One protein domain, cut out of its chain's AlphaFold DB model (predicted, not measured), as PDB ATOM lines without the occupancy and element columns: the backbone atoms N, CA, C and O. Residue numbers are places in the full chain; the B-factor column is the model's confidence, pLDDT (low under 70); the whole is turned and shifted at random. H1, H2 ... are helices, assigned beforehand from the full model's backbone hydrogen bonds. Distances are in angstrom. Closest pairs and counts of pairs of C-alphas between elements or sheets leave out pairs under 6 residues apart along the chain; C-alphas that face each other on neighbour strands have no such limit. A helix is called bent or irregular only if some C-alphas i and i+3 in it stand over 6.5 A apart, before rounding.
ATOM      1  N   CYS A  76     181.387 275.929 151.882       95.44
ATOM      2  CA  CYS A  76     182.605 276.596 152.345       95.44
ATOM      3  C   CYS A  76     182.742 276.556 153.878       95.44
ATOM      4  O   CYS A  76     183.842 276.342 154.392       95.44
ATOM      5  N   LEU A  77     181.634 276.682 154.615       95.88
ATOM      6  CA  LEU A  77     181.581 276.539 156.072       95.88
ATOM      7  C   LEU A  77     181.914 275.116 156.511       95.88
ATOM      8  O   LEU A  77     182.770 274.940 157.374       95.88
ATOM      9  N   THR A  78     181.315 274.103 155.885       94.31
ATOM     10  CA  THR A  78     181.598 272.694 156.199       94.31
ATOM     11  C   THR A  78     183.069 272.365 155.934       94.31
ATOM     12  O   THR A  78     183.740 271.815 156.805       94.31
ATOM     13  N   ALA A  79     183.619 272.790 154.792       95.00
ATOM     14  CA  ALA A  79     185.043 272.633 154.500       95.00
ATOM     15  C   ALA A  79     185.940 273.333 155.535       95.00
ATOM     16  O   ALA A  79     186.939 272.768 155.986       95.00
ATOM     17  N   SER A  80     185.562 274.536 155.967       95.19
ATOM     18  CA  SER A  80     186.320 275.304 156.958       95.19
ATOM     19  C   SER A  80     186.226 274.724 158.377       95.19
ATOM     20  O   SER A  80     187.190 274.827 159.134       95.19
ATOM     21  N   ILE A  81     185.115 274.063 158.734       93.62
ATOM     22  CA  ILE A  81     184.974 273.291 159.983       93.62
ATOM     23  C   ILE A  81     185.956 272.116 159.976       93.62
ATOM     24  O   ILE A  81     186.728 271.965 160.920       93.62
ATOM     25  N   PHE A  82     185.999 271.343 158.886       92.56
ATOM     26  CA  PHE A  82     186.940 270.228 158.726       92.56
ATOM     27  C   PHE A  82     188.398 270.698 158.809       92.56
ATOM     28  O   PHE A  82     189.239 270.047 159.427       92.56
ATOM     29  N   PHE A  83     188.710 271.859 158.230       93.19
ATOM     30  CA  PHE A  83     190.031 272.463 158.365       93.19
ATOM     31  C   PHE A  83     190.352 272.859 159.815       93.19
ATOM     32  O   PHE A  83     191.416 272.488 160.313       93.19
ATOM     33  N   ALA A  84     189.443 273.536 160.522       91.94
ATOM     34  CA  ALA A  84     189.638 273.899 161.927       91.94
ATOM     35  C   ALA A  84     189.809 272.663 162.834       91.94
ATOM     36  O   ALA A  84     190.694 272.651 163.693       91.94
ATOM     37  N   GLU A  85     189.043 271.597 162.592       89.69
ATOM     38  CA  GLU A  85     189.218 270.309 163.267       89.69
ATOM     39  C   GLU A  85     190.579 269.680 162.953       89.69
ATOM     40  O   GLU A  85     191.264 269.242 163.875       89.69
ATOM     41  N   SER A  86     191.029 269.698 161.692       91.62
ATOM     42  CA  SER A  86     192.360 269.189 161.331       91.62
ATOM     43  C   SER A  86     193.478 269.919 162.083       91.62
ATOM     44  O   SER A  86     194.442 269.288 162.516       91.62
ATOM     45  N   LEU A  87     193.341 271.235 162.299       90.19
ATOM     46  CA  LEU A  87     194.295 272.033 163.071       90.19
ATOM     47  C   LEU A  87     194.263 271.667 164.557       90.19
ATOM     48  O   LEU A  87     195.321 271.445 165.146       90.19
ATOM     49  N   PHE A  88     193.069 271.577 165.153       89.06
ATOM     50  CA  PHE A  88     192.896 271.137 166.537       89.06
ATOM     51  C   PHE A  88     193.500 269.740 166.742       89.06
ATOM     52  O   PHE A  88     194.409 269.565 167.556       89.06
ATOM     53  N   ALA A  89     193.057 268.756 165.960       89.06
ATOM     54  CA  ALA A  89     193.414 267.361 166.154       89.06
ATOM     55  C   ALA A  89     194.909 267.121 165.882       89.06
ATOM     56  O   ALA A  89     195.579 266.441 166.658       89.06
ATOM     57  N   SER A  90     195.472 267.774 164.859       89.44
ATOM     58  CA  SER A  90     196.918 267.775 164.613       89.44
ATOM     59  C   SER A  90     197.700 268.410 165.773       89.44
ATOM     60  O   SER A  90     198.733 267.869 166.163       89.44
ATOM     61  N   SER A  91     197.215 269.504 166.380       88.00
ATOM     62  CA  SER A  91     197.890 270.129 167.533       88.00
ATOM     63  C   SER A  91     197.926 269.226 168.773       88.00
ATOM     64  O   SER A  91     198.969 269.136 169.423       88.00
ATOM     65  N   MET A  92     196.840 268.491 169.042       86.88
ATOM     66  CA  MET A  92     196.763 267.526 170.145       86.88
ATOM     67  C   MET A  92     197.724 266.346 169.934       86.88
ATOM     68  O   MET A  92     198.497 266.029 170.834       86.88
ATOM     69  N   VAL A  93     197.724 265.729 168.744       86.69
ATOM     70  CA  VAL A  93     198.561 264.544 168.437       86.69
ATOM     71  C   VAL A  93     200.062 264.864 168.460       86.69
ATOM     72  O   VAL A  93     200.861 264.043 168.901       86.69
ATOM     73  N   HIS A  94     200.457 266.072 168.048       85.75
ATOM     74  CA  HIS A  94     201.854 266.517 168.100       85.75
ATOM     75  C   HIS A  94     202.319 266.999 169.490       85.75
ATOM     76  O   HIS A  94     203.446 267.486 169.597       85.75
ATOM     77  N   GLY A  95     201.474 266.926 170.526       81.44
ATOM     78  CA  GLY A  95     201.816 267.396 171.873       81.44
ATOM     79  C   GLY A  95     201.962 268.919 171.989       81.44
ATOM     80  O   GLY A  95     202.724 269.390 172.826       81.44
ATOM     81  N   LYS A  96     201.285 269.703 171.133       83.44
ATOM     82  CA  LYS A  96     201.359 271.185 171.096       83.44
ATOM     83  C   LYS A  96     200.222 271.893 171.845       83.44
ATOM     84  O   LYS A  96     200.089 273.114 171.741       83.44
ATOM     85  N   ALA A  97     199.358 271.135 172.510       81.88
ATOM     86  CA  ALA A  97     198.195 271.648 173.220       81.88
ATOM     87  C   ALA A  97     197.767 270.676 174.324       81.88
ATOM     88  O   ALA A  97     197.495 269.511 174.040       81.88
ATOM     89  N   ASP A  98     197.661 271.158 175.561       74.38
ATOM     90  CA  ASP A  98     197.207 270.343 176.696       74.38
ATOM     91  C   ASP A  98     195.690 270.146 176.719       74.38
ATOM     92  O   ASP A  98     195.189 269.072 177.062       74.38
ATOM     93  N   LYS A  99     194.954 271.183 176.309       71.06
ATOM     94  CA  LYS A  99     193.493 271.228 176.319       71.06
ATOM     95  C   LYS A  99     192.991 272.233 175.289       71.06
ATOM     96  O   LYS A  99     193.522 273.332 175.202       71.06
ATOM     97  N   ASN A 100     191.930 271.889 174.561       68.12
ATOM     98  CA  ASN A 100     191.229 272.778 173.620       68.12
ATOM     99  C   ASN A 100     192.072 273.323 172.434       68.12
ATOM    100  O   ASN A 100     191.611 274.225 171.739       68.12
ATOM    101  N   GLY A 101     193.237 272.734 172.137       63.88
ATOM    102  CA  GLY A 101     194.093 273.114 171.003       63.88
ATOM    103  C   GLY A 101     195.031 274.293 171.297       63.88
ATOM    104  O   GLY A 101     195.042 274.846 172.392       63.88
ATOM    105  N   THR A 102     195.860 274.675 170.320       65.69
ATOM    106  CA  THR A 102     196.845 275.769 170.486       65.69
ATOM    107  C   THR A 102     196.211 277.169 170.404       65.69
ATOM    108  O   THR A 102     196.809 278.149 170.839       65.69
ATOM    109  N   ILE A 103     195.009 277.287 169.833       70.00
ATOM    110  CA  ILE A 103     194.288 278.559 169.663       70.00
ATOM    111  C   ILE A 103     193.224 278.689 170.777       70.00
ATOM    112  O   ILE A 103     192.570 277.694 171.092       70.00
ATOM    113  N   PRO A 104     192.983 279.875 171.375       75.44
ATOM    114  CA  PRO A 104     191.949 280.020 172.398       75.44
ATOM    115  C   PRO A 104     190.556 279.636 171.882       75.44
ATOM    116  O   PRO A 104     190.181 279.969 170.754       75.44
ATOM    117  N   TRP A 105     189.769 278.981 172.742       70.25
ATOM    118  CA  TRP A 105     188.516 278.315 172.366       70.25
ATOM    119  C   TRP A 105     187.523 279.133 171.508       70.25
ATOM    120  O   TRP A 105     186.967 278.527 170.594       70.25
ATOM    121  N   PRO A 106     187.303 280.460 171.681       76.81
ATOM    122  CA  PRO A 106     186.295 281.181 170.897       76.81
ATOM    123  C   PRO A 106     186.683 281.292 169.418       76.81
ATOM    124  O   PRO A 106     185.828 281.246 168.535       76.81
ATOM    125  N   PHE A 107     187.983 281.396 169.132       81.31
ATOM    126  CA  PHE A 107     188.476 281.545 167.767       81.31
ATOM    127  C   PHE A 107     188.306 280.260 166.952       81.31
ATOM    128  O   PHE A 107     188.097 280.359 165.750       81.31
ATOM    129  N   TYR A 108     188.302 279.072 167.572       80.00
ATOM    130  CA  TYR A 108     187.981 277.825 166.863       80.00
ATOM    131  C   TYR A 108     186.535 277.787 166.334       80.00
ATOM    132  O   TYR A 108     186.296 277.155 165.310       80.00
ATOM    133  N   TYR A 109     185.589 278.494 166.967       84.38
ATOM    134  CA  TYR A 109     184.205 278.607 166.479       84.38
ATOM    135  C   TYR A 109     184.030 279.721 165.435       84.38
ATOM    136  O   TYR A 109     183.231 279.580 164.513       84.38
ATOM    137  N   LEU A 110     184.787 280.819 165.547       90.25
ATOM    138  CA  LEU A 110     184.717 281.942 164.601       90.25
ATOM    139  C   LEU A 110     185.528 281.707 163.317       90.25
ATOM    140  O   LEU A 110     185.119 282.159 162.247       90.25
ATOM    141  N   LEU A 111     186.656 280.993 163.397       89.81
ATOM    142  CA  LEU A 111     187.558 280.748 162.269       89.81
ATOM    143  C   LEU A 111     186.843 280.093 161.068       89.81
ATOM    144  O   LEU A 111     187.004 280.619 159.965       89.81
ATOM    145  N   PRO A 112     186.013 279.037 161.224       93.38
ATOM    146  CA  PRO A 112     185.280 278.460 160.098       93.38
ATOM    147  C   PRO A 112     184.329 279.438 159.410       93.38
ATOM    148  O   PRO A 112     184.200 279.410 158.189       93.38
ATOM    149  N   ILE A 113     183.687 280.320 160.180       94.31
ATOM    150  CA  ILE A 113     182.736 281.310 159.661       94.31
ATOM    151  C   ILE A 113     183.482 282.344 158.813       94.31
ATOM    152  O   ILE A 113     183.094 282.607 157.677       94.31
ATOM    153  N   ASP A 145     185.169 278.079 133.273       70.69
ATOM    154  CA  ASP A 145     185.676 279.411 133.636       70.69
ATOM    155  C   ASP A 145     185.351 279.844 135.079       70.69
ATOM    156  O   ASP A 145     185.950 280.787 135.587       70.69
ATOM    157  N   MET A 146     184.423 279.161 135.756       80.94
ATOM    158  CA  MET A 146     183.924 279.478 137.104       80.94
ATOM    159  C   MET A 146     184.346 278.453 138.170       80.94
ATOM    160  O   MET A 146     184.038 278.610 139.355       80.94
ATOM    161  N   LEU A 147     185.121 277.427 137.794       83.44
ATOM    162  CA  LEU A 147     185.683 276.445 138.733       83.44
ATOM    163  C   LEU A 147     186.519 277.106 139.843       83.44
ATOM    164  O   LEU A 147     186.516 276.631 140.984       83.44
ATOM    165  N   TRP A 148     187.195 278.221 139.546       86.62
ATOM    166  CA  TRP A 148     187.990 278.972 140.525       86.62
ATOM    167  C   TRP A 148     187.154 279.566 141.667       86.62
ATOM    168  O   TRP A 148     187.683 279.750 142.761       86.62
ATOM    169  N   ALA A 149     185.868 279.835 141.429       87.06
ATOM    170  CA  ALA A 149     184.965 280.450 142.394       87.06
ATOM    171  C   ALA A 149     184.252 279.410 143.276       87.06
ATOM    172  O   ALA A 149     184.105 279.627 144.477       87.06
ATOM    173  N   PHE A 150     183.833 278.276 142.695       87.81
ATOM    174  CA  PHE A 150     182.945 277.298 143.354       87.81
ATOM    175  C   PHE A 150     183.604 275.958 143.721       87.81
ATOM    176  O   PHE A 150     183.091 275.227 144.572       87.81
ATOM    177  N   VAL A 151     184.725 275.606 143.083       91.12
ATOM    178  CA  VAL A 151     185.390 274.303 143.260       91.12
ATOM    179  C   VAL A 151     186.757 274.459 143.913       91.12
ATOM    180  O   VAL A 151     187.006 273.830 144.940       91.12
ATOM    181  N   ILE A 152     187.628 275.312 143.365       91.81
ATOM    182  CA  ILE A 152     189.010 275.469 143.848       91.81
ATOM    183  C   ILE A 152     189.093 275.863 145.337       91.81
ATOM    184  O   ILE A 152     189.911 275.256 146.030       91.81
ATOM    185  N   PRO A 153     188.277 276.787 145.892       92.75
ATOM    186  CA  PRO A 153     188.407 277.179 147.297       92.75
ATOM    187  C   PRO A 153     188.042 276.033 148.247       92.75
ATOM    188  O   PRO A 153     188.783 275.732 149.182       92.75
ATOM    189  N   VAL A 154     186.938 275.337 147.957       94.19
ATOM    190  CA  VAL A 154     186.474 274.161 148.708       94.19
ATOM    191  C   VAL A 154     187.506 273.032 148.627       94.19
ATOM    192  O   VAL A 154     187.890 272.468 149.653       94.19
ATOM    193  N   TRP A 155     188.005 272.744 147.421       94.19
ATOM    194  CA  TRP A 155     189.051 271.752 147.179       94.19
ATOM    195  C   TRP A 155     190.334 272.058 147.955       94.19
ATOM    196  O   TRP A 155     190.872 271.174 148.622       94.19
ATOM    197  N   ALA A 156     190.816 273.302 147.905       94.44
ATOM    198  CA  ALA A 156     192.047 273.715 148.569       94.44
ATOM    199  C   ALA A 156     191.936 273.579 150.094       94.44
ATOM    200  O   ALA A 156     192.815 272.986 150.720       94.44
ATOM    201  N   ILE A 157     190.833 274.048 150.691       94.75
ATOM    202  CA  ILE A 157     190.590 273.942 152.139       94.75
ATOM    203  C   ILE A 157     190.555 272.466 152.576       94.75
ATOM    204  O   ILE A 157     191.269 272.086 153.508       94.75
ATOM    205  N   LEU A 158     189.796 271.614 151.876       94.56
ATOM    206  CA  LEU A 158     189.690 270.181 152.196       94.56
ATOM    207  C   LEU A 158     191.008 269.423 151.959       94.56
ATOM    208  O   LEU A 158     191.354 268.541 152.746       94.56
ATOM    209  N   THR A 159     191.777 269.791 150.931       92.81
ATOM    210  CA  THR A 159     193.094 269.200 150.637       92.81
ATOM    211  C   THR A 159     194.115 269.552 151.716       92.81
ATOM    212  O   THR A 159     194.827 268.670 152.199       92.81
ATOM    213  N   ILE A 160     194.161 270.813 152.163       92.88
ATOM    214  CA  ILE A 160     195.046 271.235 153.258       92.88
ATOM    215  C   ILE A 160     194.635 270.547 154.570       92.88
ATOM    216  O   ILE A 160     195.505 270.063 155.297       92.88
ATOM    217  N   ALA A 161     193.332 270.435 154.855       92.75
ATOM    218  CA  ALA A 161     192.818 269.709 156.019       92.75
ATOM    219  C   ALA A 161     193.198 268.214 155.992       92.75
ATOM    220  O   ALA A 161     193.644 267.650 156.998       92.75
ATOM    221  N   GLY A 162     193.085 267.582 154.819       91.06
ATOM    222  CA  GLY A 162     193.506 266.204 154.584       91.06
ATOM    223  C   GLY A 162     195.009 266.013 154.796       91.06
ATOM    224  O   GLY A 162     195.416 265.138 155.559       91.06
ATOM    225  N   LEU A 163     195.841 266.879 154.210       90.69
ATOM    226  CA  LEU A 163     197.299 266.838 154.362       90.69
ATOM    227  C   LEU A 163     197.733 267.029 155.825       90.69
ATOM    228  O   LEU A 163     198.565 266.273 156.323       90.69
ATOM    229  N   LYS A 164     197.141 267.993 156.546       90.69
ATOM    230  CA  LYS A 164     197.393 268.212 157.985       90.69
ATOM    231  C   LYS A 164     197.069 266.981 158.831       90.69
ATOM    232  O   LYS A 164     197.795 266.692 159.786       90.69
ATOM    233  N   SER A 165     196.012 266.263 158.466       90.88
ATOM    234  CA  SER A 165     195.558 265.054 159.156       90.88
ATOM    235  C   SER A 165     196.438 263.841 158.833       90.88
ATOM    236  O   SER A 165     196.831 263.121 159.747       90.88
ATOM    237  N   GLN A 166     196.853 263.665 157.572       90.69
ATOM    238  CA  GLN A 166     197.823 262.630 157.180       90.69
ATOM    239  C   GLN A 166     199.185 262.828 157.860       90.69
ATOM    240  O   GLN A 166     199.735 261.883 158.420       90.69
ATOM    241  N   LEU A 167     199.698 264.063 157.907       89.12
ATOM    242  CA  LEU A 167     200.937 264.375 158.630       89.12
ATOM    243  C   LEU A 167     200.826 264.041 160.128       89.12
ATOM    244  O   LEU A 167     201.770 263.507 160.702       89.12
ATOM    245  N   ALA A 168     199.666 264.280 160.750       87.19
ATOM    246  CA  ALA A 168     199.409 263.877 162.134       87.19
ATOM    247  C   ALA A 168     199.263 262.354 162.319       87.19
ATOM    248  O   ALA A 168     199.576 261.853 163.392       87.19
ATOM    249  N   CYS A 169     198.824 261.608 161.299       85.88
ATOM    250  CA  CYS A 169     198.784 260.141 161.340       85.88
ATOM    251  C   CYS A 169     200.175 259.494 161.232       85.88
ATOM    252  O   CYS A 169     200.362 258.391 161.737       85.88
ATOM    253  N   ILE A 170     201.122 260.159 160.560       85.25
ATOM    254  CA  ILE A 170     202.506 259.690 160.369       85.25
ATOM    255  C   ILE A 170     203.411 260.113 161.539       85.25
ATOM    256  O   ILE A 170     204.412 259.457 161.818       85.25
ATOM    257  N   ALA A 171     203.074 261.207 162.228       80.88
ATOM    258  CA  ALA A 171     203.838 261.702 163.366       80.88
ATOM    259  C   ALA A 171     203.943 260.663 164.496       80.88
ATOM    260  O   ALA A 171     202.955 260.038 164.885       80.88
ATOM    261  N   CYS A 172     205.143 260.525 165.069       74.06
ATOM    262  CA  CYS A 172     205.328 259.769 166.304       74.06
ATOM    263  C   CYS A 172     204.457 260.361 167.415       74.06
ATOM    264  O   CYS A 172     204.360 261.583 167.550       74.06
ATOM    265  N   ASP A 173     203.876 259.487 168.232       72.31
ATOM    266  CA  ASP A 173     203.018 259.880 169.343       72.31
ATOM    267  C   ASP A 173     203.813 260.691 170.379       72.31
ATOM    268  O   ASP A 173     204.706 260.163 171.043       72.31
ATOM    269  N   ARG A 174     203.519 261.991 170.480       76.94
ATOM    270  CA  ARG A 174     204.185 262.943 171.386       76.94
ATOM    271  C   ARG A 174     203.267 263.360 172.531       76.94
ATOM    272  O   ARG A 174     203.266 264.523 172.932       76.94
ATOM    273  N   GLN A 175     202.461 262.422 173.027       77.38
ATOM    274  CA  GLN A 175     201.530 262.714 174.105       77.38
ATOM    275  C   GLN A 175     202.270 263.117 175.389       77.38
ATOM    276  O   GLN A 175     203.088 262.349 175.895       77.38
ATOM    277  N   GLN A 176     201.969 264.301 175.927       78.06
ATOM    278  CA  GLN A 176     202.483 264.734 177.230       78.06
ATOM    279  C   GLN A 176     201.571 264.232 178.369       78.06
ATOM    280  O   GLN A 176     200.355 264.142 178.161       78.06
ATOM    281  N   PRO A 177     202.099 263.963 179.581       79.00
ATOM    282  CA  PRO A 177     201.291 263.541 180.735       79.00
ATOM    283  C   PRO A 177     200.211 264.551 181.160       79.00
ATOM    284  O   PRO A 177     199.213 264.171 181.763       79.00
ATOM    285  N   SER A 178     200.396 265.831 180.826       82.56
ATOM    286  CA  SER A 178     199.465 266.940 181.076       82.56
ATOM    287  C   SER A 178     198.242 266.970 180.150       82.56
ATOM    288  O   SER A 178     197.267 267.656 180.463       82.56
ATOM    289  N   GLN A 179     198.273 266.273 179.008       83.06
ATOM    290  CA  GLN A 179     197.217 266.381 177.999       83.06
ATOM    291  C   GLN A 179     195.946 265.623 178.396       83.06
ATOM    292  O   GLN A 179     195.996 264.478 178.848       83.06
ATOM    293  N   ASP A 180     194.785 266.215 178.100       83.25
ATOM    294  CA  ASP A 180     193.489 265.549 178.254       83.25
ATOM    295  C   ASP A 180     193.427 264.268 177.394       83.25
ATOM    296  O   ASP A 180     193.388 264.303 176.159       83.25
ATOM    297  N   SER A 181     193.412 263.112 178.066       80.69
ATOM    298  CA  SER A 181     193.418 261.791 177.433       80.69
ATOM    299  C   SER A 181     192.166 261.510 176.596       80.69
ATOM    300  O   SER A 181     192.254 260.806 175.587       80.69
ATOM    301  N   ALA A 182     191.011 262.086 176.948       81.44
ATOM    302  CA  ALA A 182     189.776 261.939 176.184       81.44
ATOM    303  C   ALA A 182     189.804 262.799 174.913       81.44
ATOM    304  O   ALA A 182     189.434 262.309 173.841       81.44
ATOM    305  N   GLN A 183     190.305 264.039 175.001       82.56
ATOM    306  CA  GLN A 183     190.507 264.897 173.827       82.56
ATOM    307  C   GLN A 183     191.594 264.345 172.893       82.56
ATOM    308  O   GLN A 183     191.411 264.356 171.677       82.56
ATOM    309  N   CYS A 184     192.694 263.810 173.432       84.50
ATOM    310  CA  CYS A 184     193.759 263.196 172.636       84.50
ATOM    311  C   CYS A 184     193.273 261.922 171.913       84.50
ATOM    312  O   CYS A 184     193.533 261.740 170.721       84.50
ATOM    313  N   TYR A 185     192.486 261.075 172.591       83.94
ATOM    314  CA  TYR A 185     191.845 259.905 171.979       83.94
ATOM    315  C   TYR A 185     190.912 260.289 170.823       83.94
ATOM    316  O   TYR A 185     190.974 259.675 169.755       83.94
ATOM    317  N   TRP A 186     190.081 261.321 171.021       84.75
ATOM    318  CA  TRP A 186     189.209 261.852 169.971       84.75
ATOM    319  C   TRP A 186     190.029 262.395 168.793       84.75
ATOM    320  O   TRP A 186     189.836 261.953 167.663       84.75
ATOM    321  N   ALA A 187     191.032 263.237 169.059       86.94
ATOM    322  CA  ALA A 187     191.918 263.800 168.043       86.94
ATOM    323  C   ALA A 187     192.605 262.725 167.177       86.94
ATOM    324  O   ALA A 187     192.590 262.831 165.950       86.94
ATOM    325  N   ARG A 188     193.141 261.652 167.783       86.00
ATOM    326  CA  ARG A 188     193.751 260.517 167.054       86.00
ATOM    327  C   ARG A 188     192.775 259.767 166.145       86.00
ATOM    328  O   ARG A 188     193.215 259.102 165.207       86.00
ATOM    329  N   ARG A 189     191.473 259.821 166.435       85.75
ATOM    330  CA  ARG A 189     190.420 259.212 165.612       85.75
ATOM    331  C   ARG A 189     189.964 260.156 164.511       85.75
ATOM    332  O   ARG A 189     189.931 259.720 163.363       85.75
ATOM    333  N   SER A 190     189.747 261.431 164.837       87.50
ATOM    334  CA  SER A 190     189.473 262.485 163.861       87.50
ATOM    335  C   SER A 190     190.534 262.519 162.764       87.50
ATOM    336  O   SER A 190     190.181 262.366 161.604       87.50
ATOM    337  N   VAL A 191     191.840 262.591 163.068       88.69
ATOM    338  CA  VAL A 191     192.868 262.666 161.999       88.69
ATOM    339  C   VAL A 191     192.862 261.469 161.036       88.69
ATOM    340  O   VAL A 191     193.219 261.629 159.870       88.69
ATOM    341  N   LYS A 192     192.419 260.285 161.485       86.94
ATOM    342  CA  LYS A 192     192.313 259.084 160.641       86.94
ATOM    343  C   LYS A 192     191.066 259.096 159.759       86.94
ATOM    344  O   LYS A 192     191.143 258.704 158.598       86.94
ATOM    345  N   SER A 193     189.923 259.519 160.298       87.38
ATOM    346  CA  SER A 193     188.649 259.533 159.570       87.38
ATOM    347  C   SER A 193     188.490 260.769 158.680       87.38
ATOM    348  O   SER A 193     187.981 260.647 157.565       87.38
ATOM    349  N   LEU A 194     188.976 261.936 159.117       87.94
ATOM    350  CA  LEU A 194     188.760 263.233 158.467       87.94
ATOM    351  C   LEU A 194     189.198 263.240 156.999       87.94
ATOM    352  O   LEU A 194     188.535 263.864 156.185       87.94
ATOM    353  N   VAL A 195     190.266 262.522 156.641       87.38
ATOM    354  CA  VAL A 195     190.788 262.457 155.262       87.38
ATOM    355  C   VAL A 195     189.846 261.705 154.316       87.38
ATOM    356  O   VAL A 195     189.677 262.093 153.163       87.38
ATOM    357  N   LEU A 196     189.212 260.635 154.802       88.06
ATOM    358  CA  LEU A 196     188.222 259.886 154.028       88.06
ATOM    359  C   LEU A 196     186.915 260.680 153.928       88.06
ATOM    360  O   LEU A 196     186.342 260.803 152.846       88.06
ATOM    361  N   ILE A 197     186.475 261.265 155.045       88.62
ATOM    362  CA  ILE A 197     185.234 262.041 155.124       88.62
ATOM    363  C   ILE A 197     185.353 263.338 154.298       88.62
ATOM    364  O   ILE A 197     184.400 263.687 153.606       88.62
ATOM    365  N   SER A 198     186.510 264.015 154.284       89.50
ATOM    366  CA  SER A 198     186.741 265.231 153.486       89.50
ATOM    367  C   SER A 198     186.735 264.952 151.984       89.50
ATOM    368  O   SER A 198     186.080 265.674 151.234       89.50
ATOM    369  N   GLN A 199     187.404 263.884 151.539       89.50
ATOM    370  CA  GLN A 199     187.414 263.491 150.130       89.50
ATOM    371  C   GLN A 199     186.020 263.056 149.657       89.50
ATOM    372  O   GLN A 199     185.606 263.382 148.543       89.50
ATOM    373  N   TYR A 200     185.268 262.357 150.507       91.56
ATOM    374  CA  TYR A 200     183.906 261.926 150.203       91.56
ATOM    375  C   TYR A 200     182.926 263.112 150.148       91.56
ATOM    376  O   TYR A 200     182.161 263.231 149.193       91.56
ATOM    377  N   LEU A 201     183.032 264.058 151.089       91.25
ATOM    378  CA  LEU A 201     182.311 265.335 151.072       91.25
ATOM    379  C   LEU A 201     182.614 266.151 149.801       91.25
ATOM    380  O   LEU A 201     181.694 266.657 149.158       91.25
ATOM    381  N   PHE A 202     183.885 266.246 149.399       92.31
ATOM    382  CA  PHE A 202     184.272 266.908 148.151       92.31
ATOM    383  C   PHE A 202     183.696 266.203 146.913       92.31
ATOM    384  O   PHE A 202     183.224 266.861 145.987       92.31
ATOM    385  N   SER A 203     183.671 264.867 146.915       91.62
ATOM    386  CA  SER A 203     183.087 264.076 145.822       91.62
ATOM    387  C   SER A 203     181.578 264.309 145.694       91.62
ATOM    388  O   SER A 203     181.083 264.496 144.585       91.62
ATOM    389  N   ILE A 204     180.856 264.381 146.821       91.31
ATOM    390  CA  ILE A 204     179.434 264.756 146.857       91.31
ATOM    391  C   ILE A 204     179.231 266.163 146.278       91.31
ATOM    392  O   ILE A 204     178.345 266.354 145.449       91.31
ATOM    393  N   TRP A 205     180.062 267.140 146.656       91.12
ATOM    394  CA  TRP A 205     179.965 268.515 146.145       91.12
ATOM    395  C   TRP A 205     180.147 268.606 144.627       91.12
ATOM    396  O   TRP A 205     179.310 269.197 143.945       91.12
ATOM    397  N   LEU A 206     181.189 267.962 144.088       89.31
ATOM    398  CA  LEU A 206     181.403 267.873 142.641       89.31
ATOM    399  C   LEU A 206     180.222 267.199 141.933       89.31
ATOM    400  O   LEU A 206     179.759 267.688 140.904       89.31
ATOM    401  N   MET A 207     179.703 266.101 142.488       87.81
ATOM    402  CA  MET A 207     178.544 265.417 141.916       87.81
ATOM    403  C   MET A 207     177.291 266.298 141.896       87.81
ATOM    404  O   MET A 207     176.579 266.261 140.897       87.81
ATOM    405  N   ILE A 208     177.031 267.110 142.927       87.12
ATOM    406  CA  ILE A 208     175.889 268.043 142.942       87.12
ATOM    407  C   ILE A 208     176.045 269.113 141.853       87.12
ATOM    408  O   ILE A 208     175.090 269.356 141.114       87.12
ATOM    409  N   LEU A 209     177.236 269.712 141.721       83.50
ATOM    410  CA  LEU A 209     177.533 270.708 140.681       83.50
ATOM    411  C   LEU A 209     177.268 270.138 139.275       83.50
ATOM    412  O   LEU A 209     176.448 270.677 138.530       83.50
ATOM    413  N   PHE A 210     177.862 268.987 138.945       80.38
ATOM    414  CA  PHE A 210     177.676 268.349 137.636       80.38
ATOM    415  C   PHE A 210     176.261 267.777 137.425       80.38
ATOM    416  O   PHE A 210     175.777 267.744 136.291       80.38
ATOM    417  N   ALA A 211     175.564 267.343 138.482       78.69
ATOM    418  CA  ALA A 211     174.167 266.911 138.392       78.69
ATOM    419  C   ALA A 211     173.242 268.078 138.025       78.69
ATOM    420  O   ALA A 211     172.391 267.921 137.147       78.69
ATOM    421  N   ALA A 212     173.439 269.242 138.655       76.00
ATOM    422  CA  ALA A 212     172.694 270.460 138.357       76.00
ATOM    423  C   ALA A 212     172.976 270.974 136.934       76.00
ATOM    424  O   ALA A 212     172.041 271.351 136.230       76.00
ATOM    425  N   GLU A 213     174.235 270.939 136.485       74.88
ATOM    426  CA  GLU A 213     174.637 271.441 135.164       74.88
ATOM    427  C   GLU A 213     174.253 270.514 133.996       74.88
ATOM    428  O   GLU A 213     173.896 270.988 132.921       74.88
ATOM    429  N   HIS A 214     174.293 269.191 134.173       75.56
ATOM    430  CA  HIS A 214     173.988 268.241 133.091       75.56
ATOM    431  C   HIS A 214     172.593 267.600 133.182       75.56
ATOM    432  O   HIS A 214     172.260 266.753 132.344       75.56
ATOM    433  N   GLN A 215     171.803 267.961 134.202       70.06
ATOM    434  CA  GLN A 215     170.450 267.457 134.490       70.06
ATOM    435  C   GLN A 215     170.318 265.922 134.434       70.06
ATOM    436  O   GLN A 215     169.289 265.366 134.041       70.06
ATOM    437  N   LYS A 216     171.375 265.192 134.805       78.12
ATOM    438  CA  LYS A 216     171.384 263.725 134.726       78.12
ATOM    439  C   LYS A 216     170.740 263.124 135.969       78.12
ATOM    440  O   LYS A 216     171.354 263.082 137.032       78.12
ATOM    441  N   LEU A 217     169.536 262.569 135.815       79.12
ATOM    442  CA  LEU A 217     168.791 261.914 136.900       79.12
ATOM    443  C   LEU A 217     169.623 260.859 137.658       79.12
ATOM    444  O   LEU A 217     169.539 260.777 138.879       79.12
ATOM    445  N   TYR A 218     170.479 260.094 136.968       82.38
ATOM    446  CA  TYR A 218     171.335 259.099 137.626       82.38
ATOM    447  C   TYR A 218     172.386 259.728 138.562       82.38
ATOM    448  O   TYR A 218     172.696 259.134 139.593       82.38
ATOM    449  N   LEU A 219     172.897 260.933 138.259       84.00
ATOM    450  CA  LEU A 219     173.806 261.658 139.155       84.00
ATOM    451  C   LEU A 219     173.063 262.128 140.409       84.00
ATOM    452  O   LEU A 219     173.606 262.010 141.504       84.00
ATOM    453  N   PHE A 220     171.810 262.578 140.285       81.44
ATOM    454  CA  PHE A 220     170.966 262.908 141.441       81.44
ATOM    455  C   PHE A 220     170.663 261.688 142.320       81.44
ATOM    456  O   PHE A 220     170.769 261.779 143.544       81.44
ATOM    457  N   ILE A 221     170.339 260.538 141.719       87.75
ATOM    458  CA  ILE A 221     170.111 259.282 142.452       87.75
ATOM    459  C   ILE A 221     171.386 258.861 143.198       87.75
ATOM    460  O   ILE A 221     171.340 258.610 144.402       87.75
ATOM    461  N   LEU A 222     172.537 258.851 142.516       88.38
ATOM    462  CA  LEU A 222     173.823 258.499 143.126       88.38
ATOM    463  C   LEU A 222     174.189 259.468 144.260       88.38
ATOM    464  O   LEU A 222     174.583 259.030 145.336       88.38
ATOM    465  N   THR A 223     173.994 260.773 144.054       88.31
ATOM    466  CA  THR A 223     174.218 261.810 145.076       88.31
ATOM    467  C   THR A 223     173.336 261.586 146.298       88.31
ATOM    468  O   THR A 223     173.832 261.621 147.419       88.31
ATOM    469  N   THR A 224     172.047 261.302 146.093       88.56
ATOM    470  CA  THR A 224     171.098 261.003 147.173       88.56
ATOM    471  C   THR A 224     171.576 259.815 148.010       88.56
ATOM    472  O   THR A 224     171.631 259.924 149.233       88.56
ATOM    473  N   PHE A 225     172.011 258.715 147.381       91.81
ATOM    474  CA  PHE A 225     172.587 257.579 148.111       91.81
ATOM    475  C   PHE A 225     173.859 257.956 148.881       91.81
ATOM    476  O   PHE A 225     173.977 257.603 150.055       91.81
ATOM    477  N   MET A 226     174.783 258.708 148.272       90.62
ATOM    478  CA  MET A 226     176.007 259.142 148.953       90.62
ATOM    479  C   MET A 226     175.703 260.034 150.170       90.62
ATOM    480  O   MET A 226     176.287 259.838 151.229       90.62
ATOM    481  N   VAL A 227     174.747 260.964 150.070       89.81
ATOM    482  CA  VAL A 227     174.333 261.837 151.186       89.81
ATOM    483  C   VAL A 227     173.625 261.050 152.298       89.81
ATOM    484  O   VAL A 227     173.913 261.271 153.476       89.81
ATOM    485  N   ILE A 228     172.753 260.095 151.946       90.81
ATOM    486  CA  ILE A 228     172.074 259.207 152.909       90.81
ATOM    487  C   ILE A 228     173.080 258.347 153.685       90.81
ATOM    488  O   ILE A 228     172.868 258.091 154.866       90.81
ATOM    489  N   ILE A 229     174.183 257.928 153.056       89.38
ATOM    490  CA  ILE A 229     175.272 257.196 153.719       89.38
ATOM    491  C   ILE A 229     176.169 258.152 154.527       89.38
ATOM    492  O   ILE A 229     176.605 257.808 155.628       89.38
ATOM    493  N   PHE A 230     176.415 259.366 154.021       88.44
ATOM    494  CA  PHE A 230     177.323 260.342 154.628       88.44
ATOM    495  C   PHE A 230     176.918 260.755 156.042       88.44
ATOM    496  O   PHE A 230     177.754 260.727 156.942       88.44
ATOM    497  N   GLY A 231     175.652 261.130 156.248       85.81
ATOM    498  CA  GLY A 231     175.164 261.611 157.546       85.81
ATOM    499  C   GLY A 231     175.384 260.595 158.679       85.81
ATOM    500  O   GLY A 231     176.058 260.920 159.661       85.81
ATOM    501  N   PRO A 232     174.895 259.347 158.540       86.69
ATOM    502  CA  PRO A 232     175.165 258.260 159.478       86.69
ATOM    503  C   PRO A 232     176.656 257.937 159.630       86.69
ATOM    504  O   PRO A 232     177.105 257.714 160.751       86.69
ATOM    505  N   ALA A 233     177.445 257.947 158.547       84.44
ATOM    506  CA  ALA A 233     178.884 257.685 158.626       84.44
ATOM    507  C   ALA A 233     179.633 258.764 159.430       84.44
ATOM    508  O   ALA A 233     180.463 258.436 160.279       84.44
ATOM    509  N   LEU A 234     179.307 260.043 159.218       84.56
ATOM    510  CA  LEU A 234     179.863 261.169 159.971       84.56
ATOM    511  C   LEU A 234     179.460 261.078 161.449       84.56
ATOM    512  O   LEU A 234     180.326 261.175 162.319       84.56
ATOM    513  N   PHE A 235     178.181 260.802 161.732       84.44
ATOM    514  CA  PHE A 235     177.698 260.559 163.094       84.44
ATOM    515  C   PHE A 235     178.477 259.425 163.770       84.44
ATOM    516  O   PHE A 235     179.009 259.620 164.858       84.44
ATOM    517  N   VAL A 236     178.628 258.265 163.123       80.25
ATOM    518  CA  VAL A 236     179.373 257.135 163.695       80.25
ATOM    519  C   VAL A 236     180.834 257.516 163.967       80.25
ATOM    520  O   VAL A 236     181.312 257.338 165.088       80.25
ATOM    521  N   CYS A 237     181.531 258.104 162.993       78.19
ATOM    522  CA  CYS A 237     182.936 258.488 163.137       78.19
ATOM    523  C   CYS A 237     183.179 259.519 164.253       78.19
ATOM    524  O   CYS A 237     184.156 259.387 164.990       78.19
ATOM    525  N   HIS A 238     182.299 260.513 164.420       78.06
ATOM    526  CA  HIS A 238     182.436 261.526 165.474       78.06
ATOM    527  C   HIS A 238     181.944 261.046 166.841       78.06
ATOM    528  O   HIS A 238     182.649 261.198 167.841       78.06
ATOM    529  N   THR A 239     180.759 260.439 166.905       75.19
ATOM    530  CA  THR A 239     180.111 260.049 168.165       75.19
ATOM    531  C   THR A 239     180.826 258.873 168.824       75.19
ATOM    532  O   THR A 239     181.118 258.945 170.020       75.19
ATOM    533  N   PHE A 240     181.225 257.849 168.057       69.06
ATOM    534  CA  PHE A 240     182.160 256.817 168.533       69.06
ATOM    535  C   PHE A 240     183.625 257.280 168.454       69.06
ATOM    536  O   PHE A 240     184.529 256.570 168.883       69.06
ATOM    537  N   GLY A 241     183.906 258.488 167.965       68.44
ATOM    538  CA  GLY A 241     185.211 259.127 168.129       68.44
ATOM    539  C   GLY A 241     185.529 259.415 169.601       68.44
ATOM    540  O   GLY A 241     186.683 259.341 170.018       68.44
ATOM    541  N   HIS A 242     184.508 259.745 170.398       75.50
ATOM    542  CA  HIS A 242     184.673 260.257 171.756       75.50
ATOM    543  C   HIS A 242     184.832 259.141 172.806       75.50
ATOM    544  O   HIS A 242     184.030 258.203 172.869       75.50
ATOM    545  N   LEU A 243     185.842 259.260 173.680       71.69
ATOM    546  CA  LEU A 243     186.232 258.205 174.629       71.69
ATOM    547  C   LEU A 243     185.108 257.818 175.605       71.69
ATOM    548  O   LEU A 243     184.880 256.633 175.850       71.69
ATOM    549  N   ASN A 244     184.369 258.799 176.132       73.38
ATOM    550  CA  ASN A 244     183.282 258.537 177.086       73.38
ATOM    551  C   ASN A 244     182.107 257.801 176.423       73.38
ATOM    552  O   ASN A 244     181.479 256.945 177.046       73.38
ATOM    553  N   THR A 245     181.842 258.090 175.146       72.12
ATOM    554  CA  THR A 245     180.797 257.416 174.367       72.12
ATOM    555  C   THR A 245     181.218 255.989 174.034       72.12
ATOM    556  O   THR A 245     180.443 255.069 174.276       72.12
ATOM    557  N   CYS A 246     182.474 255.789 173.601       71.19
ATOM    558  CA  CYS A 246     183.071 254.460 173.420       71.19
ATOM    559  C   CYS A 246     182.892 253.586 174.660       71.19
ATOM    560  O   CYS A 246     182.315 252.509 174.564       71.19
ATOM    561  N   LYS A 247     183.347 254.063 175.827       73.00
ATOM    562  CA  LYS A 247     183.273 253.308 177.085       73.00
ATOM    563  C   LYS A 247     181.828 252.954 177.455       73.00
ATOM    564  O   LYS A 247     181.563 251.822 177.841       73.00
ATOM    565  N   LYS A 248     180.887 253.893 177.291       73.88
ATOM    566  CA  LYS A 248     179.467 253.670 177.604       73.88
ATOM    567  C   LYS A 248     178.784 252.678 176.649       73.88
ATOM    568  O   LYS A 248     177.919 251.940 177.101       73.88
ATOM    569  N   TRP A 249     179.139 252.662 175.361       68.06
ATOM    570  CA  TRP A 249     178.429 251.879 174.333       68.06
ATOM    571  C   TRP A 249     179.102 250.536 174.004       68.06
ATOM    572  O   TRP A 249     178.424 249.617 173.556       68.06
ATOM    573  N   ALA A 250     180.403 250.380 174.269       64.38
ATOM    574  CA  ALA A 250     181.091 249.091 174.148       64.38
ATOM    575  C   ALA A 250     180.663 248.088 175.241       64.38
ATOM    576  O   ALA A 250     180.725 246.882 175.025       64.38
ATOM    577  N   GLY A 251     180.227 248.579 176.411       57.41
ATOM    578  CA  GLY A 251     179.880 247.746 177.568       57.41
ATOM    579  C   GLY A 251     178.418 247.291 177.664       57.41
ATOM    580  O   GLY A 251     178.145 246.328 178.377       57.41
TER     581      GLY A 251
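This is residues 76 to 113 and 145 to 251 of the 343 residues of an uncharacterized protein of Caenorhabditis japonica (UniProt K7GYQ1). A long bent helix, H5, runs through the middle, with H1 and H4 side by side on one side of it and H6 folded back along its second arm, H5b, on the other. H2 packs on H1, H3 sits beyond the beginning of H4, and short H7 turns across near the beginning of H5. The printed part has 145 residues with seven named helices, H1 to H7 along the chain, and no named strand: all helix. It is compact, with a radius of gyration of the C-alphas of 17.0 A, and spans 55 by 39 by 28 A.

The hub, H5, residues 181 to 214, is one helix by its hydrogen bonds but bent, with C-alphas 192 and 195 6.5 A apart; its arms H5a, residues 181 to 192, and H5b, residues 195 to 214, stand at a steep tilt of 45 degrees. H4, residues 152 to 170, touches residues 195 to 202 of H5b, closest at the C-alphas of Gly 162 and Val 195, 4.7 A. H1, residues 76 to 93, touches H4 at a shallow tilt of 17 degrees, the same way, closest at the C-alphas of Phe 83 and Ala 161, 4.6 A. H1, H4 and H5b form a bundle, helices side by side. H6, residues 217 to 239, forms a helical hairpin with H5b, closest at the C-alphas of Ala 211 and Leu 219, 5.3 A. H2, residues 105 to 113, forms another with H1, closest at the C-alphas of Ser 80 and Pro 112, 4.6 A. H7, residues 243 to 250, touches H5a about perpendicular, at 80 degrees, closest at the C-alphas of Ala 182 and Leu 243, 5.4 A. H3, residues 145 to 150, is irregular, with C-alphas 145 and 148 7.3 A apart, and meets H4 only through their link. Every O i to N i+4 pair is within hydrogen-bond range in H1, H4, H5b and H7; the counts are 7 of 8 in H5a, 18 of 19 in H6, 1 of 2 in H3 and 2 of 5 in H2, where 4 of 6 O i to N i+3 pairs are.

From first to last C-alpha, H6 measures 33.3 A, H5b 28.4 A, H4 26.5 A and H1 25.7 A. C-alpha 76, where H1 begins, is at (182.605, 276.596, 152.345); C-alpha 250, where H7 ends, is at (181.091, 249.091, 174.148).

The two C-alphas farthest apart, those of Pro 177 and Gln 215, are 55.7 A apart. Residues 114 to 144 are not printed, and C-alphas 113 and 145 are 26.3 A apart across the cut. The link from H1 to H2 is long, with 11 residues. The model's pLDDT is under 70 at residues 100 to 102, 240 to 241 and 249 to 251.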